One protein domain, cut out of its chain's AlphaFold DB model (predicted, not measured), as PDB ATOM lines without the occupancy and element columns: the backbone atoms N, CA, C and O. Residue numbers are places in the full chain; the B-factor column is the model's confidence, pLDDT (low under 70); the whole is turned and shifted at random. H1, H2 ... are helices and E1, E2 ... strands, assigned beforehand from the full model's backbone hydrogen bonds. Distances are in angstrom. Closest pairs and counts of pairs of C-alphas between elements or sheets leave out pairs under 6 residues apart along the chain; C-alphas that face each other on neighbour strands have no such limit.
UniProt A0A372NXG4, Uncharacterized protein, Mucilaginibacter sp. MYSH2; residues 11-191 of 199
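What this domain is: This is residues 11 to 191 of the 199 residues of an uncharacterized protein of Mucilaginibacter sp. MYSH2 (UniProt A0A372NXG4). A curled, strongly twisted sheet of six strands, with H4 packed over one face, makes a head at one end, and a loose helical arm extends away from it. In the arm, H1 runs out from the sheet, H2 folds back at its far end and H3 returns to the sheet, while H5 lies beside H1 with little contact. The printed part has 181 residues with five named helices and six named strands, in the order E1 H1 H2 H3 E2 E3 E4 E5 E6 H4 H5. The antiparallel sheet has the order E3 E2 E1 E6 E5 E4; the class is mixed, helices and strands. The whole is loose, with a radius of gyration of the C-alphas of 21.2 A, and spans 64 by 40 by 29 A.

Where its parts are: The strands are E1, residues 11 to 15, from C-alpha 11 at (188.683, 120.026, 186.640); E2, 82 to 87; E3, 91 to 93; E4, 102 to 109, 22.3 A long; E5, 112 to 119, 22.8 A; and E6, 122 to 128, 19.3 A. The helices are H1, residues 17 to 40, 34.8 A, ending at C-alpha 40 at (145.611, 134.482, 164.077); H2, 45 to 59, 20.4 A; H3, 61 to 80, 28.8 A; H4, 140 to 163, 34.6 A; and H5, 176 to 191, 22.5 A, ending at C-alpha 191 at (149.312, 118.953, 159.301).

How they stand to each other: E4, E5 and E6 form a meander, each strand the antiparallel neighbour of the one before, with N 106 and O 114 2.8 A apart and N 124 and O 117 2.8 A apart. E6 pairs with E1 through N 14 and O 127, 3.0 A, E1 with E2 through N 13 and O 83, 2.8 A, and E2 with E3 through N 92 and O 86, 2.8 A. H4 is on one face of the sheet, in two layers; the C-alphas of Pro 128 and Asn 150, the closest of E6 and H4, are 6.4 A apart. H1 only grazes the sheet with residues 17 to 20, and H3 with residues 77 to 80. H1 and H3 touch, at Ala 22 and Thr 74, C-alphas 6.8 A apart, at a shallow tilt of 18 degrees, opposite ways. H1 touches H2 at a steep tilt of 52 degrees, the closest C-alphas being Arg 40 and Ala 48, 4.4 A. H2 and H3 only just touch, only at the corner, with 3 pairs of C-alphas within 8 A, the closest Phe 58 and Phe 64, 5.6 A. H5 and H1 are close but not clearly touching, with the C-alphas of Thr 31 and Phe 185 7.8 A apart. Every O i to N i+4 pair is within hydrogen-bond range in H1, H4 and H5; in H2 it is 10 of 11 and in H3 14 of 16.

The domain as a whole: The C-alphas of Asp 43 and Asn 89, the two farthest apart, are 65.2 A apart. The printed part has no cut; the links E6 to H4 and H4 to H5 are long. Mean pLDDT of the printed part is 78.3, with 67 residues under 70, among them residues 34 to 80.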
ATOM      1  N   LEU A  11     189.218 119.529 187.899       90.56
ATOM      2  CA  LEU A  11     188.683 120.026 186.640       90.56
ATOM      3  C   LEU A  11     187.979 121.356 186.871       90.56
ATOM      4  O   LEU A  11     187.091 121.471 187.711       90.56
ATOM      5  N   ASN A  12     188.341 122.360 186.082       90.31
ATOM      6  CA  ASN A  12     187.509 123.543 185.935       90.31
ATOM      7  C   ASN A  12     186.535 123.278 184.798       90.31
ATOM      8  O   ASN A  12     186.943 122.979 183.676       90.31
ATOM      9  N   CYS A  13     185.248 123.389 185.088       89.12
ATOM     10  CA  CYS A  13     184.192 123.114 184.133       89.12
ATOM     11  C   CYS A  13     183.253 124.307 183.995       89.12
ATOM     12  O   CYS A  13     183.151 125.133 184.894       89.12
ATOM     13  N   ALA A  14     182.531 124.403 182.886       85.81
ATOM     14  CA  ALA A  14     181.362 125.276 182.808       85.81
ATOM     15  C   ALA A  14     180.087 124.475 183.061       85.81
ATOM     16  O   ALA A  14     179.987 123.300 182.704       85.81
ATOM     17  N   ASN A  15     179.118 125.126 183.701       84.38
ATOM     18  CA  ASN A  15     177.820 124.541 183.994       84.38
ATOM     19  C   ASN A  15     176.860 124.752 182.824       84.38
ATOM     20  O   ASN A  15     176.378 125.859 182.594       84.38
ATOM     21  N   LEU A  16     176.530 123.670 182.129       77.75
ATOM     22  CA  LEU A  16     175.600 123.708 181.008       77.75
ATOM     23  C   LEU A  16     174.148 123.584 181.428       77.75
ATOM     24  O   LEU A  16     173.293 123.835 180.593       77.75
ATOM     25  N   ARG A  17     173.820 123.256 182.685       74.06
ATOM     26  CA  ARG A  17     172.421 123.073 183.117       74.06
ATOM     27  C   ARG A  17     171.531 124.266 182.757       74.06
ATOM     28  O   ARG A  17     170.384 124.085 182.367       74.06
ATOM     29  N   ILE A  18     172.057 125.478 182.887       67.25
ATOM     30  CA  ILE A  18     171.295 126.693 182.590       67.25
ATOM     31  C   ILE A  18     171.154 126.882 181.071       67.25
ATOM     32  O   ILE A  18     170.222 127.546 180.632       67.25
ATOM     33  N   ALA A  19     172.021 126.264 180.254       67.38
ATOM     34  CA  ALA A  19     171.980 126.370 178.790       67.38
ATOM     35  C   ALA A  19     170.790 125.595 178.289       67.38
ATOM     36  O   ALA A  19     170.025 126.118 177.493       67.38
ATOM     37  N   PHE A  20     170.580 124.406 178.854       68.31
ATOM     38  CA  PHE A  20     169.356 123.644 178.643       68.31
ATOM     39  C   PHE A  20     168.123 124.459 179.012       68.31
ATOM     40  O   PHE A  20     167.247 124.603 178.175       68.31
ATOM     41  N   LEU A  21     168.098 125.078 180.198       69.06
ATOM     42  CA  LEU A  21     166.955 125.901 180.604       69.06
ATOM     43  C   LEU A  21     166.676 127.036 179.606       69.06
ATOM     44  O   LEU A  21     165.524 127.312 179.291       69.06
ATOM     45  N   ALA A  22     167.715 127.688 179.093       68.38
ATOM     46  CA  ALA A  22     167.555 128.765 178.125       68.38
ATOM     47  C   ALA A  22     167.149 128.281 176.735       68.38
ATOM     48  O   ALA A  22     166.321 128.927 176.101       68.38
ATOM     49  N   PHE A  23     167.691 127.153 176.269       70.44
ATOM     50  CA  PHE A  23     167.239 126.513 175.035       70.44
ATOM     51  C   PHE A  23     165.769 126.096 175.142       70.44
ATOM     52  O   PHE A  23     165.003 126.375 174.223       70.44
ATOM     53  N   ASP A  24     165.357 125.515 176.270       68.38
ATOM     54  CA  ASP A  24     163.968 125.122 176.528       68.38
ATOM     55  C   ASP A  24     163.034 126.345 176.568       68.38
ATOM     56  O   ASP A  24     161.964 126.328 175.962       68.38
ATOM     57  N   LEU A  25     163.447 127.441 177.221       68.56
ATOM     58  CA  LEU A  25     162.687 128.698 177.259       68.56
ATOM     59  C   LEU A  25     162.578 129.357 175.882       68.56
ATOM     60  O   LEU A  25     161.493 129.790 175.496       68.56
ATOM     61  N   LEU A  26     163.681 129.417 175.130       71.25
ATOM     62  CA  LEU A  26     163.677 129.926 173.758       71.25
ATOM     63  C   LEU A  26     162.729 129.115 172.887       71.25
ATOM     64  O   LEU A  26     161.926 129.682 172.150       71.25
ATOM     65  N   PHE A  27     162.802 127.792 172.997       69.44
ATOM     66  CA  PHE A  27     161.937 126.898 172.253       69.44
ATOM     67  C   PHE A  27     160.463 127.119 172.606       69.44
ATOM     68  O   PHE A  27     159.648 127.305 171.708       69.44
ATOM     69  N   LEU A  28     160.129 127.201 173.898       68.12
ATOM     70  CA  LEU A  28     158.776 127.520 174.351       68.12
ATOM     71  C   LEU A  28     158.284 128.851 173.766       68.12
ATOM     72  O   LEU A  28     157.156 128.924 173.281       68.12
ATOM     73  N   MET A  29     159.125 129.889 173.762       69.94
ATOM     74  CA  MET A  29     158.781 131.178 173.158       69.94
ATOM     75  C   MET A  29     158.508 131.059 171.655       69.94
ATOM     76  O   MET A  29     157.506 131.594 171.182       69.94
ATOM     77  N   PHE A  30     159.345 130.331 170.907       70.62
ATOM     78  CA  PHE A  30     159.120 130.077 169.480       70.62
ATOM     79  C   PHE A  30     157.827 129.297 169.228       70.62
ATOM     80  O   PHE A  30     157.066 129.648 168.327       70.62
ATOM     81  N   THR A  31     157.546 128.274 170.037       68.62
ATOM     82  CA  THR A  31     156.308 127.496 169.956       68.62
ATOM     83  C   THR A  31     155.080 128.367 170.208       68.62
ATOM     84  O   THR A  31     154.133 128.319 169.424       68.62
ATOM     85  N   LEU A  32     155.092 129.199 171.253       68.75
ATOM     86  CA  LEU A  32     153.991 130.118 171.557       68.75
ATOM     87  C   LEU A  32     153.794 131.161 170.452       68.75
ATOM     88  O   LEU A  32     152.659 131.434 170.066       68.75
ATOM     89  N   PHE A  33     154.884 131.702 169.906       70.00
ATOM     90  CA  PHE A  33     154.831 132.629 168.780       70.00
ATOM     91  C   PHE A  33     154.216 131.976 167.536       70.00
ATOM     92  O   PHE A  33     153.321 132.545 166.913       70.00
ATOM     93  N   PHE A  34     154.646 130.757 167.203       68.94
ATOM     94  CA  PHE A  34     154.125 130.016 166.061       68.94
ATOM     95  C   PHE A  34     152.643 129.655 166.230       68.94
ATOM     96  O   PHE A  34     151.852 129.870 165.316       68.94
ATOM     97  N   LEU A  35     152.239 129.166 167.408       66.06
ATOM     98  CA  LEU A  35     150.830 128.901 167.714       66.06
ATOM     99  C   LEU A  35     149.987 130.179 167.632       66.06
ATOM    100  O   LEU A  35     148.884 130.139 167.096       66.06
ATOM    101  N   GLY A  36     150.517 131.315 168.097       67.31
ATOM    102  CA  GLY A  36     149.880 132.624 167.941       67.31
ATOM    103  C   GLY A  36     149.720 133.036 166.475       67.31
ATOM    104  O   GLY A  36     148.665 133.527 166.084       67.31
ATOM    105  N   LEU A  37     150.721 132.783 165.630       68.00
ATOM    106  CA  LEU A  37     150.613 133.003 164.186       68.00
ATOM    107  C   LEU A  37     149.526 132.126 163.560       68.00
ATOM    108  O   LEU A  37     148.654 132.650 162.876       68.00
ATOM    109  N   VAL A  38     149.524 130.818 163.824       67.00
ATOM    110  CA  VAL A  38     148.517 129.893 163.277       67.00
ATOM    111  C   VAL A  38     147.107 130.255 163.752       67.00
ATOM    112  O   VAL A  38     146.184 130.324 162.944       67.00
ATOM    113  N   ALA A  39     146.935 130.546 165.043       67.06
ATOM    114  CA  ALA A  39     145.645 130.924 165.614       67.06
ATOM    115  C   ALA A  39     145.117 132.255 165.052       67.06
ATOM    116  O   ALA A  39     143.914 132.393 164.853       67.06
ATOM    117  N   ARG A  40     145.995 133.212 164.719       66.94
ATOM    118  CA  ARG A  40     145.611 134.482 164.077       66.94
ATOM    119  C   ARG A  40     144.958 134.286 162.705       66.94
ATOM    120  O   ARG A  40     144.100 135.087 162.340       66.94
ATOM    121  N   TYR A  41     145.372 133.267 161.954       67.75
ATOM    122  CA  TYR A  41     144.810 132.928 160.640       67.75
ATOM    123  C   TYR A  41     143.707 131.858 160.721       67.75
ATOM    124  O   TYR A  41     143.283 131.333 159.695       67.75
ATOM    125  N   SER A  42     143.241 131.522 161.928       66.88
ATOM    126  CA  SER A  42     142.108 130.620 162.133       66.88
ATOM    127  C   SER A  42     140.781 131.333 161.873       66.88
ATOM    128  O   SER A  42     140.579 132.460 162.322       66.88
ATOM    129  N   ASP A  43     139.834 130.629 161.248       63.09
ATOM    130  CA  ASP A  43     138.447 131.087 161.073       63.09
ATOM    131  C   ASP A  43     137.649 131.119 162.395       63.09
ATOM    132  O   ASP A  43     136.501 131.559 162.419       63.09
ATOM    133  N   ASN A  44     138.229 130.656 163.512       68.25
ATOM    134  CA  ASN A  44     137.584 130.689 164.820       68.25
ATOM    135  C   ASN A  44     137.881 132.014 165.564       68.25
ATOM    136  O   ASN A  44     138.992 132.191 166.081       68.25
ATOM    137  N   PRO A  45     136.893 132.919 165.724       63.44
ATOM    138  CA  PRO A  45     137.100 134.236 166.330       63.44
ATOM    139  C   PRO A  45     137.518 134.181 167.808       63.44
ATOM    140  O   PRO A  45     138.221 135.077 168.272       63.44
ATOM    141  N   THR A  46     137.165 133.115 168.540       68.19
ATOM    142  CA  THR A  46     137.580 132.939 169.948       68.19
ATOM    143  C   THR A  46     139.068 132.622 170.111       68.19
ATOM    144  O   THR A  46     139.632 132.881 171.171       68.19
ATOM    145  N   LEU A  47     139.721 132.115 169.060       60.19
ATOM    146  CA  LEU A  47     141.165 131.858 169.019       60.19
ATOM    147  C   LEU A  47     141.923 132.987 168.311       60.19
ATOM    148  O   LEU A  47     143.026 133.343 168.726       60.19
ATOM    149  N   ALA A  48     141.322 133.581 167.277       62.75
ATOM    150  CA  ALA A  48     141.958 134.608 166.461       62.75
ATOM    151  C   ALA A  48     142.168 135.940 167.203       62.75
ATOM    152  O   ALA A  48     143.216 136.562 167.037       62.75
ATOM    153  N   GLU A  49     141.224 136.386 168.040       69.38
ATOM    154  CA  GLU A  49     141.346 137.670 168.755       69.38
ATOM    155  C   GLU A  49     142.452 137.684 169.834       69.38
ATOM    156  O   GLU A  49     143.314 138.569 169.787       69.38
ATOM    157  N   PRO A  50     142.548 136.690 170.743       66.81
ATOM    158  CA  PRO A  50     143.678 136.595 171.671       66.81
ATOM    159  C   PRO A  50     145.026 136.454 170.948       66.81
ATOM    160  O   PRO A  50     146.034 137.030 171.361       66.81
ATOM    161  N   ALA A  51     145.051 135.726 169.830       63.22
ATOM    162  CA  ALA A  51     146.249 135.527 169.025       63.22
ATOM    163  C   ALA A  51     146.718 136.808 168.314       63.22
ATOM    164  O   ALA A  51     147.922 137.061 168.224       63.22
ATOM    165  N   LYS A  52     145.793 137.667 167.863       68.50
ATOM    166  CA  LYS A  52     146.123 139.002 167.339       68.50
ATOM    167  C   LYS A  52     146.764 139.878 168.413       68.50
ATOM    168  O   LYS A  52     147.781 140.508 168.120       68.50
ATOM    169  N   GLN A  53     146.248 139.863 169.643       67.25
ATOM    170  CA  GLN A  53     146.836 140.596 170.773       67.25
ATOM    171  C   GLN A  53     148.242 140.086 171.120       67.25
ATOM    172  O   GLN A  53     149.167 140.884 171.278       67.25
ATOM    173  N   LEU A  54     148.434 138.762 171.139       63.56
ATOM    174  CA  LEU A  54     149.747 138.144 171.332       63.56
ATOM    175  C   LEU A  54     150.721 138.536 170.206       63.56
ATOM    176  O   LEU A  54     151.869 138.887 170.463       63.56
ATOM    177  N   SER A  55     150.256 138.551 168.953       63.62
ATOM    178  CA  SER A  55     151.074 138.985 167.814       63.62
ATOM    179  C   SER A  55     151.451 140.466 167.900       63.62
ATOM    180  O   SER A  55     152.568 140.823 167.538       63.62
ATOM    181  N   HIS A  56     150.575 141.315 168.447       66.56
ATOM    182  CA  HIS A  56     150.862 142.726 168.703       66.56
ATOM    183  C   HIS A  56     151.960 142.904 169.756       66.56
ATOM    184  O   HIS A  56     152.842 143.737 169.566       66.56
ATOM    185  N   PHE A  57     151.960 142.079 170.808       63.59
ATOM    186  CA  PHE A  57     153.028 142.048 171.810       63.59
ATOM    187  C   PHE A  57     154.383 141.682 171.188       63.59
ATOM    188  O   PHE A  57     155.372 142.354 171.440       63.59
ATOM    189  N   PHE A  58     154.437 140.678 170.308       59.72
ATOM    190  CA  PHE A  58     155.676 140.334 169.590       59.72
ATOM    191  C   PHE A  58     156.056 141.324 168.474       59.72
ATOM    192  O   PHE A  58     157.206 141.329 168.039       59.72
ATOM    193  N   SER A  59     155.115 142.154 168.015       60.28
ATOM    194  CA  SER A  59     155.354 143.212 167.022       60.28
ATOM    195  C   SER A  59     155.866 144.513 167.650       60.28
ATOM    196  O   SER A  59     156.363 145.372 166.924       60.28
ATOM    197  N   ASP A  60     155.753 144.680 168.973       66.56
ATOM    198  CA  ASP A  60     156.336 145.812 169.694       66.56
ATOM    199  C   ASP A  60     157.870 145.648 169.745       66.56
ATOM    200  O   ASP A  60     158.370 144.692 170.354       66.56
ATOM    201  N   PRO A  61     158.645 146.578 169.156       58.25
ATOM    202  CA  PRO A  61     160.103 146.519 169.156       58.25
ATOM    203  C   PRO A  61     160.709 146.391 170.560       58.25
ATOM    204  O   PRO A  61     161.751 145.756 170.718       58.25
ATOM    205  N   LYS A  62     160.071 146.957 171.596       60.19
ATOM    206  CA  LYS A  62     160.569 146.892 172.982       60.19
ATOM    207  C   LYS A  62     160.384 145.502 173.597       60.19
ATOM    208  O   LYS A  62     161.297 144.988 174.247       60.19
ATOM    209  N   ALA A  63     159.239 144.869 173.361       59.34
ATOM    210  CA  ALA A  63     158.973 143.504 173.805       59.34
ATOM    211  C   ALA A  63     159.820 142.486 173.023       59.34
ATOM    212  O   ALA A  63     160.419 141.591 173.623       59.34
ATOM    213  N   PHE A  64     159.983 142.686 171.709       55.97
ATOM    214  CA  PHE A  64     160.874 141.879 170.872       55.97
ATOM    215  C   PHE A  64     162.334 141.945 171.345       55.97
ATOM    216  O   PHE A  64     162.986 140.910 171.439       55.97
ATOM    217  N   MET A  65     162.833 143.126 171.735       58.44
ATOM    218  CA  MET A  65     164.192 143.320 172.275       58.44
ATOM    219  C   MET A  65     164.438 142.604 173.612       58.44
ATOM    220  O   MET A  65     165.585 142.308 173.949       58.44
ATOM    221  N   THR A  66     163.385 142.266 174.361       61.44
ATOM    222  CA  THR A  66     163.520 141.571 175.651       61.44
ATOM    223  C   THR A  66     164.008 140.129 175.457       61.44
ATOM    224  O   THR A  66     164.805 139.635 176.254       61.44
ATOM    225  N   GLY A  67     163.619 139.475 174.354       62.94
ATOM    226  CA  GLY A  67     164.078 138.129 173.993       62.94
ATOM    227  C   GLY A  67     165.601 138.049 173.821       62.94
ATOM    228  O   GLY A  67     166.255 137.339 174.588       62.94
ATOM    229  N   PRO A  68     166.204 138.814 172.891       61.56
ATOM    230  CA  PRO A  68     167.650 138.900 172.729       61.56
ATOM    231  C   PRO A  68     168.389 139.269 174.015       61.56
ATOM    232  O   PRO A  68     169.448 138.706 174.254       61.56
ATOM    233  N   VAL A  69     167.847 140.144 174.872       65.75
ATOM    234  CA  VAL A  69     168.470 140.494 176.164       65.75
ATOM    235  C   VAL A  69     168.527 139.297 177.115       65.75
ATOM    236  O   VAL A  69     169.572 139.054 177.717       65.75
ATOM    237  N   ILE A  70     167.451 138.512 177.223       65.75
ATOM    238  CA  ILE A  70     167.435 137.278 178.029       65.75
ATOM    239  C   ILE A  70     168.426 136.259 177.456       65.75
ATOM    240  O   ILE A  70     169.192 135.650 178.206       65.75
ATOM    241  N   VAL A  71     168.474 136.111 176.130       64.56
ATOM    242  CA  VAL A  71     169.442 135.233 175.456       64.56
ATOM    243  C   VAL A  71     170.871 135.689 175.732       64.56
ATOM    244  O   VAL A  71     171.695 134.875 176.142       64.56
ATOM    245  N   LEU A  72     171.164 136.982 175.586       65.62
ATOM    246  CA  LEU A  72     172.488 137.553 175.827       65.62
ATOM    247  C   LEU A  72     172.902 137.394 177.292       65.62
ATOM    248  O   LEU A  72     174.018 136.964 177.569       65.62
ATOM    249  N   GLY A  73     171.994 137.681 178.229       69.50
ATOM    250  CA  GLY A  73     172.211 137.490 179.661       69.50
ATOM    251  C   GLY A  73     172.498 136.031 180.003       69.50
ATOM    252  O   GLY A  73     173.391 135.744 180.797       69.50
ATOM    253  N   THR A  74     171.821 135.097 179.335       64.50
ATOM    254  CA  THR A  74     172.068 133.668 179.528       64.50
ATOM    255  C   THR A  74     173.397 133.223 178.902       64.50
ATOM    256  O   THR A  74     174.149 132.475 179.523       64.50
ATOM    257  N   ILE A  75     173.748 133.722 177.712       64.62
ATOM    258  CA  ILE A  75     175.055 133.472 177.079       64.62
ATOM    259  C   ILE A  75     176.189 134.001 177.962       64.62
ATOM    260  O   ILE A  75     177.160 133.283 178.211       64.62
ATOM    261  N   MET A  76     176.055 135.223 178.489       67.00
ATOM    262  CA  MET A  76     177.015 135.775 179.445       67.00
ATOM    263  C   MET A  76     177.086 134.916 180.704       67.00
ATOM    264  O   MET A  76     178.179 134.603 181.167       67.00
ATOM    265  N   TYR A  77     175.947 134.458 181.222       67.81
ATOM    266  CA  TYR A  77     175.936 133.537 182.347       67.81
ATOM    267  C   TYR A  77     176.754 132.263 182.052       67.81
ATOM    268  O   TYR A  77     177.560 131.888 182.896       67.81
ATOM    269  N   PHE A  78     176.675 131.639 180.865       64.12
ATOM    270  CA  PHE A  78     177.560 130.499 180.529       64.12
ATOM    271  C   PHE A  78     179.028 130.852 180.465       64.12
ATOM    272  O   PHE A  78     179.863 130.058 180.902       64.12
ATOM    273  N   ALA A  79     179.346 132.023 179.921       62.16
ATOM    274  CA  ALA A  79     180.726 132.463 179.820       62.16
ATOM    275  C   ALA A  79     181.390 132.553 181.208       62.16
ATOM    276  O   ALA A  79     182.597 132.307 181.316       62.16
ATOM    277  N   PHE A  80     180.607 132.842 182.259       65.88
ATOM    278  CA  PHE A  80     181.102 133.090 183.617       65.88
ATOM    279  C   PHE A  80     180.736 132.023 184.663       65.88
ATOM    280  O   PHE A  80     181.408 131.938 185.689       65.88
ATOM    281  N   ALA A  81     179.737 131.168 184.427       70.25
ATOM    282  CA  ALA A  81     179.308 130.122 185.358       70.25
ATOM    283  C   ALA A  81     180.249 128.910 185.320       70.25
ATOM    284  O   ALA A  81     179.927 127.836 184.796       70.25
ATOM    285  N   ARG A  82     181.440 129.095 185.892       81.00
ATOM    286  CA  ARG A  82     182.416 128.029 186.110       81.00
ATOM    287  C   ARG A  82     182.101 127.272 187.400       81.00
ATOM    288  O   ARG A  82     181.584 127.838 188.360       81.00
ATOM    289  N   LYS A  83     182.399 125.981 187.387       86.31
ATOM    290  CA  LYS A  83     182.302 125.054 188.508       86.31
ATOM    291  C   LYS A  83     183.621 124.318 188.639       86.31
ATOM    292  O   LYS A  83     184.164 123.874 187.629       86.31
ATOM    293  N   SER A  84     184.131 124.192 189.855       88.62
ATOM    294  CA  SER A  84     185.291 123.343 190.115       88.62
ATOM    295  C   SER A  84     184.812 121.947 190.476       88.62
ATOM    296  O   SER A  84     183.952 121.800 191.339       88.62
ATOM    297  N   ILE A  85     185.337 120.932 189.805       90.00
ATOM    298  CA  ILE A  85     185.098 119.531 190.123       90.00
ATOM    299  C   ILE A  85     186.385 118.977 190.698       90.00
ATOM    300  O   ILE A  85     187.414 118.954 190.018       90.00
ATOM    301  N   THR A  86     186.318 118.523 191.941       90.75
ATOM    302  CA  THR A  86     187.454 117.917 192.624       90.75
ATOM    303  C   THR A  86     187.101 116.546 193.173       90.75
ATOM    304  O   THR A  86     185.935 116.239 193.419       90.75
ATOM    305  N   TRP A  87     188.116 115.699 193.341       86.31
ATOM    306  CA  TRP A  87     187.968 114.427 194.043       86.31
ATOM    307  C   TRP A  87     188.848 114.415 195.285       86.31
ATOM    308  O   TRP A  87     190.066 114.265 195.189       86.31
ATOM    309  N   TYR A  88     188.219 114.585 196.447       77.88
ATOM    310  CA  TYR A  88     188.871 114.524 197.755       77.88
ATOM    311  C   TYR A  88     187.976 113.705 198.688       77.88
ATOM    312  O   TYR A  88     187.042 114.241 199.292       77.88
ATOM    313  N   ASN A  89     188.232 112.390 198.722       75.50
ATOM    314  CA  ASN A  89     187.405 111.367 199.382       75.50
ATOM    315  C   ASN A  89     185.953 111.306 198.876       75.50
ATOM    316  O   ASN A  89     185.024 111.083 199.645       75.50
ATOM    317  N   GLY A  90     185.773 111.526 197.574       82.81
ATOM    318  CA  GLY A  90     184.473 111.600 196.908       82.81
ATOM    319  C   GLY A  90     184.388 112.809 195.982       82.81
ATOM    320  O   GLY A  90     185.258 113.690 196.008       82.81
ATOM    321  N   LEU A  91     183.346 112.847 195.151       88.19
ATOM    322  CA  LEU A  91     183.123 113.955 194.230       88.19
ATOM    323  C   LEU A  91     182.753 115.226 195.004       88.19
ATOM    324  O   LEU A  91     181.868 115.222 195.860       88.19
ATOM    325  N   ARG A  92     183.397 116.338 194.659       89.19
ATOM    326  CA  ARG A  92     183.064 117.674 195.148       89.19
ATOM    327  C   ARG A  92     182.827 118.618 193.979       89.19
ATOM    328  O   ARG A  92     183.550 118.576 192.985       89.19
ATOM    329  N   VAL A  93     181.822 119.479 194.112       87.69
ATOM    330  CA  VAL A  93     181.520 120.553 193.160       87.69
ATOM    331  C   VAL A  93     181.533 121.883 193.904       87.69
ATOM    332  O   VAL A  93     180.731 122.086 194.815       87.69
ATOM    333  N   ASP A  94     182.434 122.786 193.519       87.25
ATOM    334  CA  ASP A  94     182.760 124.014 194.264       87.25
ATOM    335  C   ASP A  94     182.994 123.719 195.753       87.25
ATOM    336  O   ASP A  94     182.341 124.290 196.622       87.25
ATOM    337  N   ASP A  95     183.844 122.726 196.028       84.50
ATOM    338  CA  ASP A  95     184.200 122.223 197.363       84.50
ATOM    339  C   ASP A  95     183.067 121.572 198.176       84.50
ATOM    340  O   ASP A  95     183.336 120.934 199.201       84.50
ATOM    341  N   ASN A  96     181.826 121.616 197.688       86.31
ATOM    342  CA  ASN A  96     180.689 120.948 198.310       86.31
ATOM    343  C   ASN A  96     180.667 119.463 197.929       86.31
ATOM    344  O   ASN A  96     180.722 119.158 196.735       86.31
ATOM    345  N   PRO A  97     180.563 118.535 198.895       87.00
ATOM    346  CA  PRO A  97     180.459 117.110 198.601       87.00
ATOM    347  C   PRO A  97     179.173 116.806 197.828       87.00
ATOM    348  O   PRO A  97     178.107 117.354 198.114       87.00
ATOM    349  N   VAL A  98     179.286 115.927 196.837       88.38
ATOM    350  CA  VAL A  98     178.184 115.477 195.990       88.38
ATOM    351  C   VAL A  98     178.203 113.957 195.964       88.38
ATOM    352  O   VAL A  98     179.139 113.358 195.443       88.38
ATOM    353  N   ASP A  99     177.155 113.343 196.502       88.38
ATOM    354  CA  ASP A  99     176.971 111.897 196.410       88.38
ATOM    355  C   ASP A  99     176.384 111.533 195.040       88.38
ATOM    356  O   ASP A  99     175.380 112.117 194.621       88.38
ATOM    357  N   VAL A 100     177.041 110.643 194.298       90.62
ATOM    358  CA  VAL A 100     176.737 110.393 192.882       90.62
ATOM    359  C   VAL A 100     176.042 109.052 192.714       90.62
ATOM    360  O   VAL A 100     176.676 108.003 192.739       90.62
ATOM    361  N   ASP A 101     174.751 109.096 192.397       92.25
ATOM    362  CA  ASP A 101     173.954 107.893 192.137       92.25
ATOM    363  C   ASP A 101     174.279 107.284 190.765       92.25
ATOM    364  O   ASP A 101     174.271 106.069 190.552       92.25
ATOM    365  N   SER A 102     174.471 108.149 189.768       93.31
ATOM    366  CA  SER A 102     174.715 107.718 188.392       93.31
ATOM    367  C   SER A 102     175.460 108.756 187.575       93.31
ATOM    368  O   SER A 102     175.323 109.958 187.810       93.31
ATOM    369  N   TYR A 103     176.215 108.290 186.582       94.00
ATOM    370  CA  TYR A 103     177.059 109.147 185.755       94.00
ATOM    371  C   TYR A 103     177.100 108.718 184.284       94.00
ATOM    372  O   TYR A 103     176.759 107.592 183.917       94.00
ATOM    373  N   GLN A 104     177.518 109.650 183.430       94.00
ATOM    374  CA  GLN A 104     177.911 109.403 182.048       94.00
ATOM    375  C   GLN A 104     178.966 110.406 181.632       94.00
ATOM    376  O   GLN A 104     178.839 111.593 181.905       94.00
ATOM    377  N   ILE A 105     179.951 109.947 180.879       93.25
ATOM    378  CA  ILE A 105     180.905 110.821 180.207       93.25
ATOM    379  C   ILE A 105     180.729 110.587 178.706       93.25
ATOM    380  O   ILE A 105     180.770 109.444 178.248       93.25
ATOM    381  N   LYS A 106     180.427 111.653 177.959       90.19
ATOM    382  CA  LYS A 106     180.303 111.646 176.496       90.19
ATOM    383  C   LYS A 106     181.468 112.422 175.906       90.19
ATOM    384  O   LYS A 106     181.539 113.638 176.061       90.19
ATOM    385  N   GLU A 107     182.340 111.715 175.211       89.06
ATOM    386  CA  GLU A 107     183.503 112.281 174.538       89.06
ATOM    387  C   GLU A 107     183.194 112.361 173.041       89.06
ATOM    388  O   GLU A 107     183.078 111.338 172.372       89.06
ATOM    389  N   PHE A 108     183.001 113.575 172.518       84.50
ATOM    390  CA  PHE A 108     182.892 113.804 171.071       84.50
ATOM    391  C   PHE A 108     184.251 114.177 170.475       84.50
ATOM    392  O   PHE A 108     184.584 113.790 169.359       84.50
ATOM    393  N   SER A 109     185.040 114.941 171.229       84.38
ATOM    394  CA  SER A 109     186.435 115.262 170.939       84.38
ATOM    395  C   SER A 109     187.134 115.675 172.232       84.38
ATOM    396  O   SER A 109     186.470 115.922 173.237       84.38
ATOM    397  N   ALA A 110     188.458 115.849 172.190       75.94
ATOM    398  CA  ALA A 110     189.232 116.400 173.308       75.94
ATOM    399  C   ALA A 110     188.654 117.715 173.861       75.94
ATOM    400  O   ALA A 110     188.748 117.989 175.055       75.94
ATOM    401  N   ARG A 111     188.048 118.522 172.981       77.94
ATOM    402  CA  ARG A 111     187.457 119.825 173.302       77.94
ATOM    403  C   ARG A 111     185.997 119.734 173.742       77.94
ATOM    404  O   ARG A 111     185.521 120.607 174.457       77.94
ATOM    405  N   TYR A 112     185.286 118.696 173.311       82.56
ATOM    406  CA  TYR A 112     183.855 118.522 173.546       82.56
ATOM    407  C   TYR A 112     183.606 117.241 174.338       82.56
ATOM    408  O   TYR A 112     183.087 116.247 173.823       82.56
ATOM    409  N   THR A 113     183.984 117.297 175.611       88.75
ATOM    410  CA  THR A 113     183.702 116.250 176.592       88.75
ATOM    411  C   THR A 113     182.633 116.732 177.556       88.75
ATOM    412  O   THR A 113     182.833 117.704 178.281       88.75
ATOM    413  N   PHE A 114     181.501 116.038 177.592       89.81
ATOM    414  CA  PHE A 114     180.404 116.331 178.508       89.81
ATOM    415  C   PHE A 114     180.366 115.297 179.626       89.81
ATOM    416  O   PHE A 114     180.303 114.092 179.381       89.81
ATOM    417  N   ILE A 115     180.363 115.786 180.856       91.88
ATOM    418  CA  ILE A 115     180.314 115.002 182.081       91.88
ATOM    419  C   ILE A 115     178.926 115.210 182.686       91.88
ATOM    420  O   ILE A 115     178.505 116.332 182.976       91.88
ATOM    421  N   TYR A 116     178.211 114.109 182.856       91.31
ATOM    422  CA  TYR A 116     176.890 114.052 183.453       91.31
ATOM    423  C   TYR A 116     176.989 113.289 184.763       91.31
ATOM    424  O   TYR A 116     177.513 112.174 184.791       91.31
ATOM    425  N   PHE A 117     176.439 113.851 185.830       90.56
ATOM    426  CA  PHE A 117     176.249 113.130 187.084       90.56
ATOM    427  C   PHE A 117     174.919 113.511 187.717       90.56
ATOM    428  O   PHE A 117     174.465 114.654 187.626       90.56
ATOM    429  N   LYS A 118     174.270 112.531 188.338       89.06
ATOM    430  CA  LYS A 118     173.017 112.696 189.067       89.06
ATOM    431  C   LYS A 118     173.273 112.459 190.549       89.06
ATOM    432  O   LYS A 118     173.895 111.465 190.901       89.06
ATOM    433  N   SER A 119     172.775 113.373 191.372       87.56
ATOM    434  CA  SER A 119     172.899 113.348 192.829       87.56
ATOM    435  C   SER A 119     171.582 113.788 193.452       87.56
ATOM    436  O   SER A 119     171.138 114.896 193.149       87.56
ATOM    437  N   ALA A 120     170.935 112.945 194.262       82.12
ATOM    438  CA  ALA A 120     169.754 113.299 195.065       82.12
ATOM    439  C   ALA A 120     168.685 114.120 194.298       82.12
ATOM    440  O   ALA A 120     168.177 115.140 194.762       82.12
ATOM    441  N   GLY A 121     168.384 113.715 193.056       73.25
ATOM    442  CA  GLY A 121     167.406 114.383 192.181       73.25
ATOM    443  C   GLY A 121     167.940 115.561 191.347       73.25
ATOM    444  O   GLY A 121     167.251 116.030 190.443       73.25
ATOM    445  N   LYS A 122     169.179 116.003 191.564       82.69
ATOM    446  CA  LYS A 122     169.849 117.044 190.778       82.69
ATOM    447  C   LYS A 122     170.682 116.433 189.655       82.69
ATOM    448  O   LYS A 122     171.556 115.603 189.897       82.69
ATOM    449  N   LEU A 123     170.431 116.877 188.424       84.81
ATOM    450  CA  LEU A 123     171.285 116.588 187.274       84.81
ATOM    451  C   LEU A 123     172.339 117.686 187.125       84.81
ATOM    452  O   LEU A 123     172.019 118.878 187.092       84.81
ATOM    453  N   TRP A 124     173.586 117.265 187.000       87.00
ATOM    454  CA  TRP A 124     174.717 118.112 186.680       87.00
ATOM    455  C   TRP A 124     175.181 117.803 185.267       87.00
ATOM    456  O   TRP A 124     175.327 116.639 184.896       87.00
ATOM    457  N   ILE A 125     175.382 118.858 184.481       87.62
ATOM    458  CA  ILE A 125     175.866 118.765 183.107       87.62
ATOM    459  C   ILE A 125     176.981 119.778 182.981       87.62
ATOM    460  O   ILE A 125     176.743 120.986 183.045       87.62
ATOM    461  N   VAL A 126     178.200 119.281 182.869       89.06
ATOM    462  CA  VAL A 126     179.400 120.105 182.915       89.06
ATOM    463  C   VAL A 126     180.378 119.656 181.847       89.06
ATOM    464  O   VAL A 126     180.378 118.497 181.444       89.06
ATOM    465  N   TYR A 127     181.201 120.576 181.364       89.31
ATOM    466  CA  TYR A 127     182.262 120.263 180.409       89.31
ATOM    467  C   TYR A 127     183.569 120.917 180.864       89.31
ATOM    468  O   TYR A 127     183.509 122.053 181.350       89.31
ATOM    469  N   PRO A 128     184.724 120.233 180.763       91.75
ATOM    470  CA  PRO A 128     186.029 120.817 181.053       91.75
ATOM    471  C   PRO A 128     186.304 122.015 180.160       91.75
ATOM    472  O   PRO A 128     186.014 121.983 178.966       91.75
ATOM    473  N   VAL A 129     186.869 123.065 180.743       90.06
ATOM    474  CA  VAL A 129     187.128 124.319 180.035       90.06
ATOM    475  C   VAL A 129     188.599 124.669 180.072       90.06
ATOM    476  O   VAL A 129     189.340 124.236 180.955       90.06
ATOM    477  N   THR A 130     189.015 125.471 179.103       89.56
ATOM    478  CA  THR A 130     190.367 126.021 179.030       89.56
ATOM    479  C   THR A 130     190.352 127.505 179.380       89.56
ATOM    480  O   THR A 130     189.341 128.200 179.247       89.56
ATOM    481  N   SER A 131     191.504 128.032 179.785       88.06
ATOM    482  CA  SER A 131     191.710 129.474 179.952       88.06
ATOM    483  C   SER A 131     191.592 130.245 178.629       88.06
ATOM    484  O   SER A 131     191.466 131.471 178.633       88.06
ATOM    485  N   GLN A 132     191.628 129.538 177.494       87.75
ATOM    486  CA  GLN A 132     191.573 130.111 176.153       87.75
ATOM    487  C   GLN A 132     190.150 130.154 175.565       87.75
ATOM    488  O   GLN A 132     189.943 130.871 174.589       87.75
ATOM    489  N   ASP A 133     189.159 129.478 176.164       81.31
ATOM    490  CA  ASP A 133     187.807 129.326 175.586       81.31
ATOM    491  C   ASP A 133     187.068 130.652 175.336       81.31
ATOM    492  O   ASP A 133     186.289 130.747 174.392       81.31
ATOM    493  N   ASN A 134     187.326 131.686 176.146       78.75
ATOM    494  CA  ASN A 134     186.656 132.991 176.041       78.75
ATOM    495  C   ASN A 134     187.549 134.080 175.412       78.75
ATOM    496  O   ASN A 134     187.207 135.263 175.456       78.75
ATOM    497  N   ARG A 135     188.723 133.727 174.873       81.19
ATOM    498  CA  ARG A 135     189.652 134.709 174.293       81.19
ATOM    499  C   ARG A 135     189.375 134.892 172.806       81.19
ATOM    500  O   ARG A 135     189.255 133.924 172.066       81.19
ATOM    501  N   LYS A 136     189.349 136.151 172.355       81.94
ATOM    502  CA  LYS A 136     189.166 136.513 170.937       81.94
ATOM    503  C   LYS A 136     190.250 135.914 170.030       81.94
ATOM    504  O   LYS A 136     189.963 135.541 168.901       81.94
ATOM    505  N   LEU A 137     191.483 135.837 170.535       86.62
ATOM    506  CA  LEU A 137     192.628 135.199 169.884       86.62
ATOM    507  C   LEU A 137     193.233 134.190 170.873       86.62
ATOM    508  O   LEU A 137     193.978 134.595 171.771       86.62
ATOM    509  N   PRO A 138     192.840 132.908 170.795       85.88
ATOM    510  CA  PRO A 138     193.337 131.879 171.697       85.88
ATOM    511  C   PRO A 138     194.771 131.470 171.339       85.88
ATOM    512  O   PRO A 138     195.115 131.315 170.169       85.88
ATOM    513  N   ASP A 139     195.592 131.247 172.364       93.69
ATOM    514  CA  ASP A 139     196.897 130.604 172.213       93.69
ATOM    515  C   ASP A 139     196.689 129.096 172.011       93.69
ATOM    516  O   ASP A 139     196.258 128.384 172.925       93.69
ATOM    517  N   VAL A 140     196.964 128.618 170.796       91.62
ATOM    518  CA  VAL A 140     196.722 127.227 170.389       91.62
ATOM    519  C   VAL A 140     197.613 126.249 171.154       91.62
ATOM    520  O   VAL A 140     197.142 125.180 171.543       91.62
ATOM    521  N   GLU A 141     198.874 126.599 171.411       93.38
ATOM    522  CA  GLU A 141     199.802 125.714 172.118       93.38
ATOM    523  C   GLU A 141     199.348 125.525 173.566       93.38
ATOM    524  O   GLU A 141     199.236 124.398 174.060       93.38
ATOM    525  N   ARG A 142     199.007 126.633 174.231       92.19
ATOM    526  CA  ARG A 142     198.474 126.596 175.592       92.19
ATOM    527  C   ARG A 142     197.143 125.854 175.665       92.19
ATOM    528  O   ARG A 142     196.962 125.034 176.562       92.19
ATOM    529  N   MET A 143     196.233 126.104 174.723       91.50
ATOM    530  CA  MET A 143     194.947 125.409 174.653       91.50
ATOM    531  C   MET A 143     195.146 123.895 174.529       91.50
ATOM    532  O   MET A 143     194.530 123.144 175.276       91.50
ATOM    533  N   ASN A 144     196.044 123.433 173.655       92.44
ATOM    534  CA  ASN A 144     196.311 122.003 173.478       92.44
ATOM    535  C   ASN A 144     196.906 121.352 174.737       92.44
ATOM    536  O   ASN A 144     196.502 120.246 175.095       92.44
ATOM    537  N   LYS A 145     197.810 122.043 175.449       93.75
ATOM    538  CA  LYS A 145     198.344 121.570 176.741       93.75
ATOM    539  C   LYS A 145     197.243 121.438 177.796       93.75
ATOM    540  O   LYS A 145     197.167 120.422 178.484       93.75
ATOM    541  N   GLU A 146     196.373 122.441 177.904       92.81
ATOM    542  CA  GLU A 146     195.247 122.428 178.844       92.81
ATOM    543  C   GLU A 146     194.208 121.352 178.478       92.81
ATOM    544  O   GLU A 146     193.699 120.670 179.364       92.81
ATOM    545  N   LEU A 147     193.941 121.128 177.186       93.25
ATOM    546  CA  LEU A 147     193.065 120.051 176.716       93.25
ATOM    547  C   LEU A 147     193.623 118.665 177.059       93.25
ATOM    548  O   LEU A 147     192.885 117.836 177.586       93.25
ATOM    549  N   ALA A 148     194.915 118.423 176.824       92.62
ATOM    550  CA  ALA A 148     195.558 117.156 177.178       92.62
ATOM    551  C   ALA A 148     195.514 116.900 178.695       92.62
ATOM    552  O   ALA A 148     195.204 115.792 179.138       92.62
ATOM    553  N   HIS A 149     195.749 117.941 179.502       93.06
ATOM    554  CA  HIS A 149     195.593 117.859 180.952       93.06
ATOM    555  C   HIS A 149     194.149 117.524 181.352       93.06
ATOM    556  O   HIS A 149     193.925 116.596 182.126       93.06
ATOM    557  N   ASN A 150     193.163 118.223 180.781       93.94
ATOM    558  CA  ASN A 150     191.748 117.964 181.040       93.94
ATOM    559  C   ASN A 150     191.356 116.524 180.678       93.94
ATOM    560  O   ASN A 150     190.623 115.894 181.433       93.94
ATOM    561  N   GLN A 151     191.860 115.974 179.572       93.50
ATOM    562  CA  GLN A 151     191.597 114.583 179.186       93.50
ATOM    563  C   GLN A 151     192.136 113.581 180.211       93.50
ATOM    564  O   GLN A 151     191.406 112.674 180.607       93.50
ATOM    565  N   ALA A 152     193.369 113.768 180.689       92.62
ATOM    566  CA  ALA A 152     193.928 112.943 181.759       92.62
ATOM    567  C   ALA A 152     193.078 113.018 183.040       92.62
ATOM    568  O   ALA A 152     192.765 111.995 183.645       92.62
ATOM    569  N   GLN A 153     192.634 114.219 183.419       93.81
ATOM    570  CA  GLN A 153     191.772 114.419 184.586       93.81
ATOM    571  C   GLN A 153     190.376 113.798 184.412       93.81
ATOM    572  O   GLN A 153     189.816 113.264 185.367       93.81
ATOM    573  N   VAL A 154     189.807 113.826 183.203       93.81
ATOM    574  CA  VAL A 154     188.537 113.153 182.888       93.81
ATOM    575  C   VAL A 154     188.681 111.636 182.970       93.81
ATOM    576  O   VAL A 154     187.796 110.979 183.515       93.81
ATOM    577  N   ALA A 155     189.777 111.077 182.451       93.25
ATOM    578  CA  ALA A 155     190.040 109.644 182.537       93.25
ATOM    579  C   ALA A 155     190.129 109.190 184.002       93.25
ATOM    580  O   ALA A 155     189.459 108.236 184.392       93.25
ATOM    581  N   LEU A 156     190.851 109.950 184.829       93.12
ATOM    582  CA  LEU A 156     190.943 109.716 186.268       93.12
ATOM    583  C   LEU A 156     189.582 109.859 186.969       93.12
ATOM    584  O   LEU A 156     189.224 109.045 187.814       93.12
ATOM    585  N   LEU A 157     188.783 110.865 186.602       92.88
ATOM    586  CA  LEU A 157     187.426 111.024 187.132       92.88
ATOM    587  C   LEU A 157     186.540 109.821 186.792       92.88
ATOM    588  O   LEU A 157     185.768 109.370 187.633       92.88
ATOM    589  N   LYS A 158     186.643 109.303 185.567       93.25
ATOM    590  CA  LYS A 158     185.890 108.128 185.118       93.25
ATOM    591  C   LYS A 158     186.238 106.893 185.944       93.25
ATOM    592  O   LYS A 158     185.326 106.173 186.344       93.25
ATOM    593  N   GLU A 159     187.527 106.675 186.194       92.62
ATOM    594  CA  GLU A 159     188.028 105.599 187.051       92.62
ATOM    595  C   GLU A 159     187.465 105.742 188.470       92.62
ATOM    596  O   GLU A 159     186.761 104.855 188.946       92.62
ATOM    597  N   LYS A 160     187.629 106.916 189.088       91.31
ATOM    598  CA  LYS A 160     187.134 107.194 190.444       91.31
ATOM    599  C   LYS A 160     185.621 107.022 190.592       91.31
ATOM    600  O   LYS A 160     185.166 106.462 191.583       91.31
ATOM    601  N   LEU A 161     184.837 107.451 189.600       91.00
ATOM    602  CA  LEU A 161     183.383 107.245 189.574       91.00
ATOM    603  C   LEU A 161     183.003 105.766 189.439       91.00
ATOM    604  O   LEU A 161     182.024 105.331 190.039       91.00
ATOM    605  N   SER A 162     183.765 104.990 188.663       90.38
ATOM    606  CA  SER A 162     183.530 103.546 188.543       90.38
ATOM    607  C   SER A 162     183.869 102.790 189.831       90.38
ATOM    608  O   SER A 162     183.196 101.819 190.167       90.38
ATOM    609  N   GLU A 163     184.856 103.276 190.588       90.38
ATOM    610  CA  GLU A 163     185.258 102.731 191.889       90.38
ATOM    611  C   GLU A 163     184.307 103.137 193.027       90.38
ATOM    612  O   GLU A 163     184.187 102.417 194.015       90.38
ATOM    613  N   SER A 164     183.606 104.272 192.909       85.75
ATOM    614  CA  SER A 164     182.759 104.815 193.982       85.75
ATOM    615  C   SER A 164     181.376 104.168 194.097       85.75
ATOM    616  O   SER A 164     180.541 104.661 194.851       85.75
ATOM    617  N   GLY A 165     181.091 103.121 193.317       84.50
ATOM    618  CA  GLY A 165     179.776 102.471 193.269       84.50
ATOM    619  C   GLY A 165     178.706 103.238 192.480       84.50
ATOM    620  O   GLY A 165     177.550 102.813 192.454       84.50
ATOM    621  N   ALA A 166     179.063 104.338 191.806       89.88
ATOM    622  CA  ALA A 166     178.127 105.084 190.970       89.88
ATOM    623  C   ALA A 166     177.742 104.271 189.722       89.88
ATOM    624  O   ALA A 166     178.584 103.657 189.067       89.88
ATOM    625  N   VAL A 167     176.465 104.299 189.332       92.38
ATOM    626  CA  VAL A 167     175.989 103.498 188.192       92.38
ATOM    627  C   VAL A 167     176.145 104.265 186.880       92.38
ATOM    628  O   VAL A 167     175.571 105.343 186.699       92.38
ATOM    629  N   GLN A 168     176.839 103.686 185.903       91.75
ATOM    630  CA  GLN A 168     176.883 104.267 184.564       91.75
ATOM    631  C   GLN A 168     175.499 104.167 183.894       91.75
ATOM    632  O   GLN A 168     174.951 103.079 183.718       91.75
ATOM    633  N   LYS A 169     174.913 105.304 183.500       90.81
ATOM    634  CA  LYS A 169     173.610 105.366 182.809       90.81
ATOM    635  C   LYS A 169     173.692 106.252 181.581       90.81
ATOM    636  O   LYS A 169     174.447 107.210 181.542       90.81
ATOM    637  N   ARG A 170     172.879 105.978 180.560       85.88
ATOM    638  CA  ARG A 170     172.787 106.862 179.392       85.88
ATOM    639  C   ARG A 170     171.848 108.027 179.707       85.88
ATOM    640  O   ARG A 170     170.634 107.851 179.726       85.88
ATOM    641  N   PHE A 171     172.399 109.219 179.909       81.31
ATOM    642  CA  PHE A 171     171.629 110.456 179.953       81.31
ATOM    643  C   PHE A 171     171.279 110.889 178.533       81.31
ATOM    644  O   PHE A 171     172.131 111.017 177.641       81.31
ATOM    645  N   TRP A 172     169.990 111.098 178.314       68.94
ATOM    646  CA  TRP A 172     169.493 111.727 177.103       68.94
ATOM    647  C   TRP A 172     169.511 113.245 177.263       68.94
ATOM    648  O   TRP A 172     169.349 113.758 178.366       68.94
ATOM    649  N   PHE A 173     169.792 113.941 176.161       62.03
ATOM    650  CA  PHE A 173     169.922 115.400 176.144       62.03
ATOM    651  C   PHE A 173     168.563 116.083 176.368       62.03
ATOM    652  O   PHE A 173     168.496 117.103 177.039       62.03
ATOM    653  N   PHE A 174     167.492 115.460 175.871       63.16
ATOM    654  CA  PHE A 174     166.109 115.876 176.071       63.16
ATOM    655  C   PHE A 174     165.397 114.904 177.010       63.16
ATOM    656  O   PHE A 174     165.599 113.689 176.925       63.16
ATOM    657  N   THR A 175     164.549 115.418 177.900       64.94
ATOM    658  CA  THR A 175     163.630 114.556 178.650       64.94
ATOM    659  C   THR A 175     162.627 113.926 177.681       64.94
ATOM    660  O   THR A 175     162.364 114.464 176.604       64.94
ATOM    661  N   LYS A 176     162.055 112.770 178.044       66.19
ATOM    662  CA  LYS A 176     161.010 112.126 177.226       66.19
ATOM    663  C   LYS A 176     159.863 113.094 176.933       66.19
ATOM    664  O   LYS A 176     159.378 113.130 175.810       66.19
ATOM    665  N   ASP A 177     159.505 113.908 177.919       61.78
ATOM    666  CA  ASP A 177     158.421 114.880 177.817       61.78
ATOM    667  C   ASP A 177     158.719 115.948 176.760       61.78
ATOM    668  O   ASP A 177     157.860 116.244 175.935       61.78
ATOM    669  N   VAL A 178     159.960 116.451 176.698       65.50
ATOM    670  CA  VAL A 178     160.386 117.408 175.663       65.50
ATOM    671  C   VAL A 178     160.327 116.783 174.269       65.50
ATOM    672  O   VAL A 178     159.863 117.423 173.332       65.50
ATOM    673  N   VAL A 179     160.735 115.521 174.113       71.00
ATOM    674  CA  VAL A 179     160.683 114.820 172.814       71.00
ATOM    675  C   VAL A 179     159.246 114.590 172.358       71.00
ATOM    676  O   VAL A 179     158.933 114.783 171.182       71.00
ATOM    677  N   ILE A 180     158.371 114.179 173.278       74.19
ATOM    678  CA  ILE A 180     156.945 113.969 173.001       74.19
ATOM    679  C   ILE A 180     156.312 115.297 172.598       74.19
ATOM    680  O   ILE A 180     155.657 115.372 171.560       74.19
ATOM    681  N   PHE A 181     156.568 116.355 173.367       72.56
ATOM    682  CA  PHE A 181     156.083 117.692 173.057       72.56
ATOM    683  C   PHE A 181     156.585 118.173 171.686       72.56
ATOM    684  O   PHE A 181     155.787 118.633 170.874       72.56
ATOM    685  N   PHE A 182     157.873 117.980 171.377       72.88
ATOM    686  CA  PHE A 182     158.459 118.324 170.077       72.88
ATOM    687  C   PHE A 182     157.805 117.563 168.920       72.88
ATOM    688  O   PHE A 182     157.479 118.150 167.892       72.88
ATOM    689  N   SER A 183     157.574 116.262 169.098       77.19
ATOM    690  CA  SER A 183     156.946 115.414 168.081       77.19
ATOM    691  C   SER A 183     155.500 115.836 167.814       77.19
ATOM    692  O   SER A 183     155.097 115.940 166.657       77.19
ATOM    693  N   LEU A 184     154.733 116.139 168.868       76.88
ATOM    694  CA  LEU A 184     153.362 116.643 168.742       76.88
ATOM    695  C   LEU A 184     153.329 118.018 168.070       76.88
ATOM    696  O   LEU A 184     152.511 118.256 167.186       76.88
ATOM    697  N   PHE A 185     154.243 118.909 168.446       71.56
ATOM    698  CA  PHE A 185     154.342 120.236 167.852       71.56
ATOM    699  C   PHE A 185     154.701 120.173 166.360       71.56
ATOM    700  O   PHE A 185     154.025 120.790 165.538       71.56
ATOM    701  N   ALA A 186     155.701 119.370 165.984       74.62
ATOM    702  CA  ALA A 186     156.068 119.148 164.588       74.62
ATOM    703  C   ALA A 186     154.913 118.540 163.773       74.62
ATOM    704  O   ALA A 186     154.702 118.928 162.626       74.62
ATOM    705  N   LEU A 187     154.128 117.637 164.372       79.94
ATOM    706  CA  LEU A 187     152.941 117.060 163.740       79.94
ATOM    707  C   LEU A 187     151.860 118.121 163.475       79.94
ATOM    708  O   LEU A 187     151.281 118.151 162.390       79.94
ATOM    709  N   ILE A 188     151.613 119.022 164.429       73.56
ATOM    710  CA  ILE A 188     150.673 120.141 164.258       73.56
ATOM    711  C   ILE A 188     151.152 121.081 163.142       73.56
ATOM    712  O   ILE A 188     150.357 121.481 162.292       73.56
ATOM    713  N   ILE A 189     152.452 121.390 163.073       69.69
ATOM    714  CA  ILE A 189     153.022 122.190 161.974       69.69
ATOM    715  C   ILE A 189     152.820 121.486 160.632       69.69
ATOM    716  O   ILE A 189     152.322 122.086 159.683       69.69
ATOM    717  N   ALA A 190     153.192 120.209 160.544       74.06
ATOM    718  CA  ALA A 190     153.129 119.458 159.297       74.06
ATOM    719  C   ALA A 190     151.690 119.359 158.773       74.06
ATOM    720  O   ALA A 190     151.441 119.593 157.593       74.06
ATOM    721  N   THR A 191     150.734 119.067 159.658       74.31
ATOM    722  CA  THR A 191     149.312 118.953 159.301       74.31
ATOM    723  C   THR A 191     148.703 120.293 158.896       74.31
ATOM    724  O   THR A 191     147.959 120.346 157.920       74.31
TER     725      THR A 191